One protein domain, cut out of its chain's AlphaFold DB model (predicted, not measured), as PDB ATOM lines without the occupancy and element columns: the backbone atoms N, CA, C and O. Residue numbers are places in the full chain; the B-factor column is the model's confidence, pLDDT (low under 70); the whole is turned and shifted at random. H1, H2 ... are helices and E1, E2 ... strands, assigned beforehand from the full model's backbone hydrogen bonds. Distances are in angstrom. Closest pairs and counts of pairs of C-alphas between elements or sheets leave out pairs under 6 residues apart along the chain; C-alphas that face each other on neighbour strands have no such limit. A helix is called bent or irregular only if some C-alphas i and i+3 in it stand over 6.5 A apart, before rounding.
ATOM      1  N   ILE A 101     189.709 221.178 269.971       94.06
ATOM      2  CA  ILE A 101     189.340 222.280 270.856       94.06
ATOM      3  C   ILE A 101     188.788 223.443 270.020       94.06
ATOM      4  O   ILE A 101     189.211 223.632 268.872       94.06
ATOM      5  N   ASN A 102     187.894 224.239 270.605       91.88
ATOM      6  CA  ASN A 102     187.504 225.525 270.029       91.88
ATOM      7  C   ASN A 102     188.734 226.421 269.821       91.88
ATOM      8  O   ASN A 102     189.746 226.279 270.511       91.88
ATOM      9  N   GLY A 103     188.624 227.349 268.876       92.50
ATOM     10  CA  GLY A 103     189.689 228.276 268.517       92.50
ATOM     11  C   GLY A 103     190.284 227.985 267.148       92.50
ATOM     12  O   GLY A 103     189.755 227.200 266.352       92.50
ATOM     13  N   GLU A 104     191.393 228.657 266.877       95.31
ATOM     14  CA  GLU A 104     191.970 228.746 265.545       95.31
ATOM     15  C   GLU A 104     193.474 228.465 265.571       95.31
ATOM     16  O   GLU A 104     194.150 228.651 266.583       95.31
ATOM     17  N   THR A 105     194.007 228.039 264.431       95.62
ATOM     18  CA  THR A 105     195.443 227.909 264.188       95.62
ATOM     19  C   THR A 105     195.869 228.942 263.152       95.62
ATOM     20  O   THR A 105     195.316 228.983 262.048       95.62
ATOM     21  N   LEU A 106     196.893 229.733 263.481       94.44
ATOM     22  CA  LEU A 106     197.533 230.643 262.536       94.44
ATOM     23  C   LEU A 106     198.352 229.848 261.513       94.44
ATOM     24  O   LEU A 106     199.314 229.157 261.854       94.44
ATOM     25  N   VAL A 107     197.995 229.979 260.238       92.81
ATOM     26  CA  VAL A 107     198.749 229.436 259.109       92.81
ATOM     27  C   VAL A 107     199.224 230.590 258.228       92.81
ATOM     28  O   VAL A 107     198.465 231.175 257.454       92.81
ATOM     29  N   ASN A 108     200.521 230.896 258.314       88.44
ATOM     30  CA  ASN A 108     201.138 232.104 257.754       88.44
ATOM     31  C   ASN A 108     200.499 233.380 258.337       88.44
ATOM     32  O   ASN A 108     200.806 233.746 259.462       88.44
ATOM     33  N   SER A 109     199.614 234.040 257.587       88.38
ATOM     34  CA  SER A 109     198.956 235.304 257.945       88.38
ATOM     35  C   SER A 109     197.448 235.166 258.179       88.38
ATOM     36  O   SER A 109     196.766 236.176 258.327       88.38
ATOM     37  N   TYR A 110     196.908 233.944 258.149       90.88
ATOM     38  CA  TYR A 110     195.472 233.683 258.271       90.88
ATOM     39  C   TYR A 110     195.197 232.668 259.373       90.88
ATOM     40  O   TYR A 110     195.893 231.657 259.467       90.88
ATOM     41  N   ASN A 111     194.161 232.915 260.168       94.50
ATOM     42  CA  ASN A 111     193.669 231.964 261.155       94.50
ATOM     43  C   ASN A 111     192.621 231.042 260.529       94.50
ATOM     44  O   ASN A 111     191.793 231.480 259.731       94.50
ATOM     45  N   PHE A 112     192.667 229.765 260.899       96.50
ATOM     46  CA  PHE A 112     191.692 228.760 260.484       96.50
ATOM     47  C   PHE A 112     191.121 228.061 261.715       96.50
ATOM     48  O   PHE A 112     191.915 227.666 262.574       96.50
ATOM     49  N   PRO A 113     189.796 227.830 261.792       96.81
ATOM     50  CA  PRO A 113     189.209 226.998 262.833       96.81
ATOM     51  C   PRO A 113     189.932 225.654 262.931       96.81
ATOM     52  O   PRO A 113     190.214 225.022 261.910       96.81
ATOM     53  N   ASN A 114     190.239 225.200 264.148       96.62
ATOM     54  CA  ASN A 114     191.080 224.013 264.361       96.62
ATOM     55  C   ASN A 114     190.572 222.754 263.635       96.62
ATOM     56  O   ASN A 114     191.370 221.941 263.164       96.62
ATOM     57  N   ASN A 115     189.253 222.604 263.504       96.69
ATOM     58  CA  ASN A 115     188.611 221.500 262.789       96.69
ATOM     59  C   ASN A 115     188.765 221.561 261.257       96.69
ATOM     60  O   ASN A 115     188.558 220.545 260.600       96.69
ATOM     61  N   GLU A 116     189.151 222.703 260.689       97.19
ATOM     62  CA  GLU A 116     189.306 222.916 259.242       97.19
ATOM     63  C   GLU A 116     190.772 222.941 258.784       97.19
ATOM     64  O   GLU A 116     191.064 222.770 257.596       97.19
ATOM     65  N   VAL A 117     191.720 223.103 259.717       97.56
ATOM     66  CA  VAL A 117     193.159 223.244 259.426       97.56
ATOM     67  C   VAL A 117     193.682 222.102 258.561       97.56
ATOM     68  O   VAL A 117     194.418 222.330 257.602       97.56
ATOM     69  N   LYS A 118     193.302 220.859 258.878       97.19
ATOM     70  CA  LYS A 118     193.772 219.682 258.138       97.19
ATOM     71  C   LYS A 118     193.391 219.768 256.662       97.19
ATOM     72  O   LYS A 118     194.256 219.591 255.804       97.19
ATOM     73  N   ASP A 119     192.129 220.064 256.376       97.44
ATOM     74  CA  ASP A 119     191.614 220.126 255.011       97.44
ATOM     75  C   ASP A 119     192.251 221.283 254.238       97.44
ATOM     76  O   ASP A 119     192.617 221.124 253.070       97.44
ATOM     77  N   TYR A 120     192.447 222.429 254.897       96.44
ATOM     78  CA  TYR A 120     193.157 223.567 254.316       96.44
ATOM     79  C   TYR A 120     194.593 223.201 253.919       96.44
ATOM     80  O   TYR A 120     194.989 223.386 252.762       96.44
ATOM     81  N   ILE A 121     195.365 222.632 254.851       96.56
ATOM     82  CA  ILE A 121     196.758 222.245 254.605       96.56
ATOM     83  C   ILE A 121     196.832 221.200 253.491       96.56
ATOM     84  O   ILE A 121     197.631 221.349 252.571       96.56
ATOM     85  N   GLN A 122     195.976 220.177 253.512       97.88
ATOM     86  CA  GLN A 122     195.994 219.123 252.496       97.88
ATOM     87  C   GLN A 122     195.697 219.654 251.090       97.88
ATOM     88  O   GLN A 122     196.395 219.282 250.143       97.88
ATOM     89  N   LYS A 123     194.717 220.554 250.939       96.50
ATOM     90  CA  LYS A 123     194.419 221.200 249.650       96.50
ATOM     91  C   LYS A 123     195.592 222.054 249.171       96.50
ATOM     92  O   LYS A 123     195.999 221.939 248.017       96.50
ATOM     93  N   ARG A 124     196.172 222.862 250.064       93.56
ATOM     94  CA  ARG A 124     197.334 223.711 249.764       93.56
ATOM     95  C   ARG A 124     198.554 222.896 249.328       93.56
ATOM     96  O   ARG A 124     199.199 223.244 248.340       93.56
ATOM     97  N   GLU A 125     198.878 221.824 250.047       95.19
ATOM     98  CA  GLU A 125     200.026 220.974 249.720       95.19
ATOM     99  C   GLU A 125     199.807 220.195 248.422       95.19
ATOM    100  O   GLU A 125     200.710 220.154 247.588       95.19
ATOM    101  N   SER A 126     198.606 219.651 248.206       96.69
ATOM    102  CA  SER A 126     198.276 218.935 246.966       96.69
ATOM    103  C   SER A 126     198.417 219.844 245.747       96.69
ATOM    104  O   SER A 126     199.092 219.477 244.786       96.69
ATOM    105  N   LEU A 127     197.875 221.067 245.827       94.81
ATOM    106  CA  LEU A 127     198.003 222.066 244.767       94.81
ATOM    107  C   LEU A 127     199.470 222.407 244.484       94.81
ATOM    108  O   LEU A 127     199.869 222.487 243.324       94.81
ATOM    109  N   TYR A 128     200.290 222.594 245.523       94.12
ATOM    110  CA  TYR A 128     201.712 222.887 245.344       94.12
ATOM    111  C   TYR A 128     202.462 221.733 244.676       94.12
ATOM    112  O   TYR A 128     203.240 221.978 243.759       94.12
ATOM    113  N   ILE A 129     202.235 220.493 245.114       95.62
ATOM    114  CA  ILE A 129     202.898 219.309 244.556       95.62
ATOM    115  C   ILE A 129     202.533 219.140 243.078       95.62
ATOM    116  O   ILE A 129     203.424 218.949 242.249       95.62
ATOM    117  N   GLU A 130     201.248 219.253 242.738       96.56
ATOM    118  CA  GLU A 130     200.771 219.147 241.356       96.56
ATOM    119  C   GLU A 130     201.338 220.270 240.477       96.56
ATOM    120  O   GLU A 130     201.897 220.007 239.411       96.56
ATOM    121  N   THR A 131     201.289 221.513 240.966       95.19
ATOM    122  CA  THR A 131     201.844 222.688 240.279       95.19
ATOM    123  C   THR A 131     203.345 222.537 240.044       95.19
ATOM    124  O   THR A 131     203.831 222.748 238.934       95.19
ATOM    125  N   LYS A 132     204.090 222.147 241.083       95.88
ATOM    126  CA  LYS A 132     205.536 221.955 241.009       95.88
ATOM    127  C   LYS A 132     205.888 220.906 239.964       95.88
ATOM    128  O   LYS A 132     206.679 221.196 239.075       95.88
ATOM    129  N   LYS A 133     205.249 219.734 240.029       96.56
ATOM    130  CA  LYS A 133     205.462 218.651 239.064       96.56
ATOM    131  C   LYS A 133     205.222 219.125 237.627       96.56
ATOM    132  O   LYS A 133     206.089 218.944 236.779       96.56
ATOM    133  N   TYR A 134     204.088 219.779 237.375       96.69
ATOM    134  CA  TYR A 134     203.716 220.261 236.041       96.69
ATOM    135  C   TYR A 134     204.748 221.222 235.430       96.69
ATOM    136  O   TYR A 134     205.048 221.141 234.238       96.69
ATOM    137  N   TYR A 135     205.282 222.153 236.221       96.56
ATOM    138  CA  TYR A 135     206.240 223.145 235.730       96.56
ATOM    139  C   TYR A 135     207.675 222.608 235.662       96.56
ATOM    140  O   TYR A 135     208.389 222.926 234.708       96.56
ATOM    141  N   GLU A 136     208.085 221.749 236.595       96.62
ATOM    142  CA  GLU A 136     209.414 221.126 236.564       96.62
ATOM    143  C   GLU A 136     209.567 220.164 235.378       96.62
ATOM    144  O   GLU A 136     210.617 220.159 234.736       96.62
ATOM    145  N   GLU A 137     208.505 219.447 234.986       97.00
ATOM    146  CA  GLU A 137     208.465 218.655 233.742       97.00
ATOM    147  C   GLU A 137     208.671 219.514 232.477       97.00
ATOM    148  O   GLU A 137     209.075 219.006 231.431       97.00
ATOM    149  N   LYS A 138     208.449 220.831 232.570       97.12
ATOM    150  CA  LYS A 138     208.681 221.814 231.500       97.12
ATOM    151  C   LYS A 138     210.017 222.552 231.630       97.12
ATOM    152  O   LYS A 138     210.250 223.517 230.904       97.12
ATOM    153  N   GLY A 139     210.884 222.130 232.550       96.88
ATOM    154  CA  GLY A 139     212.180 222.760 232.808       96.88
ATOM    155  C   GLY A 139     212.108 224.063 233.610       96.88
ATOM    156  O   GLY A 139     213.112 224.769 233.701       96.88
ATOM    157  N   LEU A 140     210.951 224.401 234.196       95.69
ATOM    158  CA  LEU A 140     210.786 225.572 235.058       95.69
ATOM    159  C   LEU A 140     210.925 225.161 236.528       95.69
ATOM    160  O   LEU A 140     210.158 224.344 237.030       95.69
ATOM    161  N   LYS A 141     211.892 225.752 237.234       92.69
ATOM    162  CA  LYS A 141     212.117 225.489 238.661       92.69
ATOM    163  C   LYS A 141     211.059 226.203 239.504       92.69
ATOM    164  O   LYS A 141     210.928 227.421 239.410       92.69
ATOM    165  N   ILE A 142     210.352 225.461 240.355       93.31
ATOM    166  CA  ILE A 142     209.358 226.012 241.284       93.31
ATOM    167  C   ILE A 142     209.853 225.876 242.724       93.31
ATOM    168  O   ILE A 142     210.091 224.775 243.228       93.31
ATOM    169  N   GLU A 143     209.942 227.005 243.419       88.00
ATOM    170  CA  GLU A 143     210.300 227.080 244.835       88.00
ATOM    171  C   GLU A 143     209.143 227.652 245.653       88.00
ATOM    172  O   GLU A 143     208.297 228.391 245.150       88.00
ATOM    173  N   ARG A 144     209.073 227.264 246.929       84.69
ATOM    174  CA  ARG A 144     208.118 227.839 247.872       84.69
ATOM    175  C   ARG A 144     208.829 228.931 248.655       84.69
ATOM    176  O   ARG A 144     209.849 228.665 249.282       84.69
ATOM    177  N   HIS A 145     208.243 230.118 248.678       80.44
ATOM    178  CA  HIS A 145     208.667 231.187 249.570       80.44
ATOM    179  C   HIS A 145     207.672 231.286 250.724       80.44
ATOM    180  O   HIS A 145     206.458 231.271 250.513       80.44
ATOM    181  N   ALA A 146     208.187 231.336 251.949       66.56
ATOM    182  CA  ALA A 146     207.400 231.780 253.087       66.56
ATOM    183  C   ALA A 146     207.441 233.311 253.106       66.56
ATOM    184  O   ALA A 146     208.507 233.897 252.932       66.56
ATOM    185  N   TYR A 147     206.293 233.951 253.312       59.91
ATOM    186  CA  TYR A 147     206.287 235.344 253.744       59.91
ATOM    187  C   TYR A 147     206.791 235.368 255.190       59.91
ATOM    188  O   TYR A 147     206.081 234.943 256.098       59.91
ATOM    189  N   THR A 148     208.031 235.802 255.399       52.06
ATOM    190  CA  THR A 148     208.510 236.271 256.704       52.06
ATOM    191  C   THR A 148     208.096 237.731 256.849       52.06
ATOM    192  O   THR A 148     208.495 238.548 256.017       52.06
ATOM    193  N   MET A 149     207.256 238.022 257.845       45.84
ATOM    194  CA  MET A 149     206.996 239.386 258.320       45.84
ATOM    195  C   MET A 149     208.144 239.856 259.207       45.84
ATOM    196  O   MET A 149     208.690 238.998 259.939       45.84
TER     197      MET A 149
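Overview. This is residues 101 to 149 of the 149 residues of an uncharacterized protein of Clostridioides difficile (UniProt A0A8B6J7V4). One long helix, H1, makes the longest side of a flat, open frame, with a small two-strand hairpin, E1 and E2, at its first end. Past the helix's last end, residues 137 to 149 form a tail with no named element, which folds back toward the hairpin end and leaves the middle of the frame empty. The printed part has 49 residues with two named strands and one named helix, in the order E1, E2, H1. The class is mixed, helices and strands, and the sheet, in the order E1, E2, is antiparallel. The whole is loose, with a radius of gyration of the C-alphas of 14.0 A, and the C-alphas span 45 by 25 by 9 A.

Along the chain. The printed part begins at Ile 101, and strand E1 follows at residues 104 to 107, with C-alpha 104 at (191.970, 228.746, 265.545) and a length of 9.4 A from first to last C-alpha. Strand E2 is residues 110 to 113, 10.2 A long. Helix H1 is residues 117 to 136 and is 28.1 A long, from C-alpha 117 at (193.159, 223.244, 259.426) to C-alpha 136 at (209.414, 221.126, 236.564). H1 is not bent.

Arrangement. E1 and E2 are antiparallel neighbours and form a hairpin, with 144 degrees between their directions. The C-alphas of Glu 104 and Pro 113 face each other at 4.2 A, and those of Leu 106 and Asn 111 at 4.3 A. N 105 and O 112 are within hydrogen-bond range at 2.8 A, as are N 107 and O 110 at 2.8 A. The closest C-alphas of E1 and H1 are those of Thr 105 and Val 117, 7.0 A apart, and this is the one pair of their C-alphas within 8 A. Residues 117 to 121 of H1 make its pairs of C-alphas within 10 A of the sheet, 6 with E1 and 4 with E2. Residues 122 to 127 of H1 stand free. In H1 every O i to N i+4 pair is within hydrogen-bond range.

Size, cuts and confidence. The two C-alphas farthest apart are those of Asn 102 and Gly 139, at 44.7 A, while the first and last printed C-alphas, those of Ile 101 and Met 149, are 27.6 A apart. The printed part has no cut, and the links E1 to E2 and E2 to H1 are tight. The C-alphas of residues 137 to 149 lie 9 to 22 A from the mean of the C-alphas, and Met 149 is the chain's last residue. The mean pLDDT of the printed part is 91.4, and residues 146 to 149 are under 70.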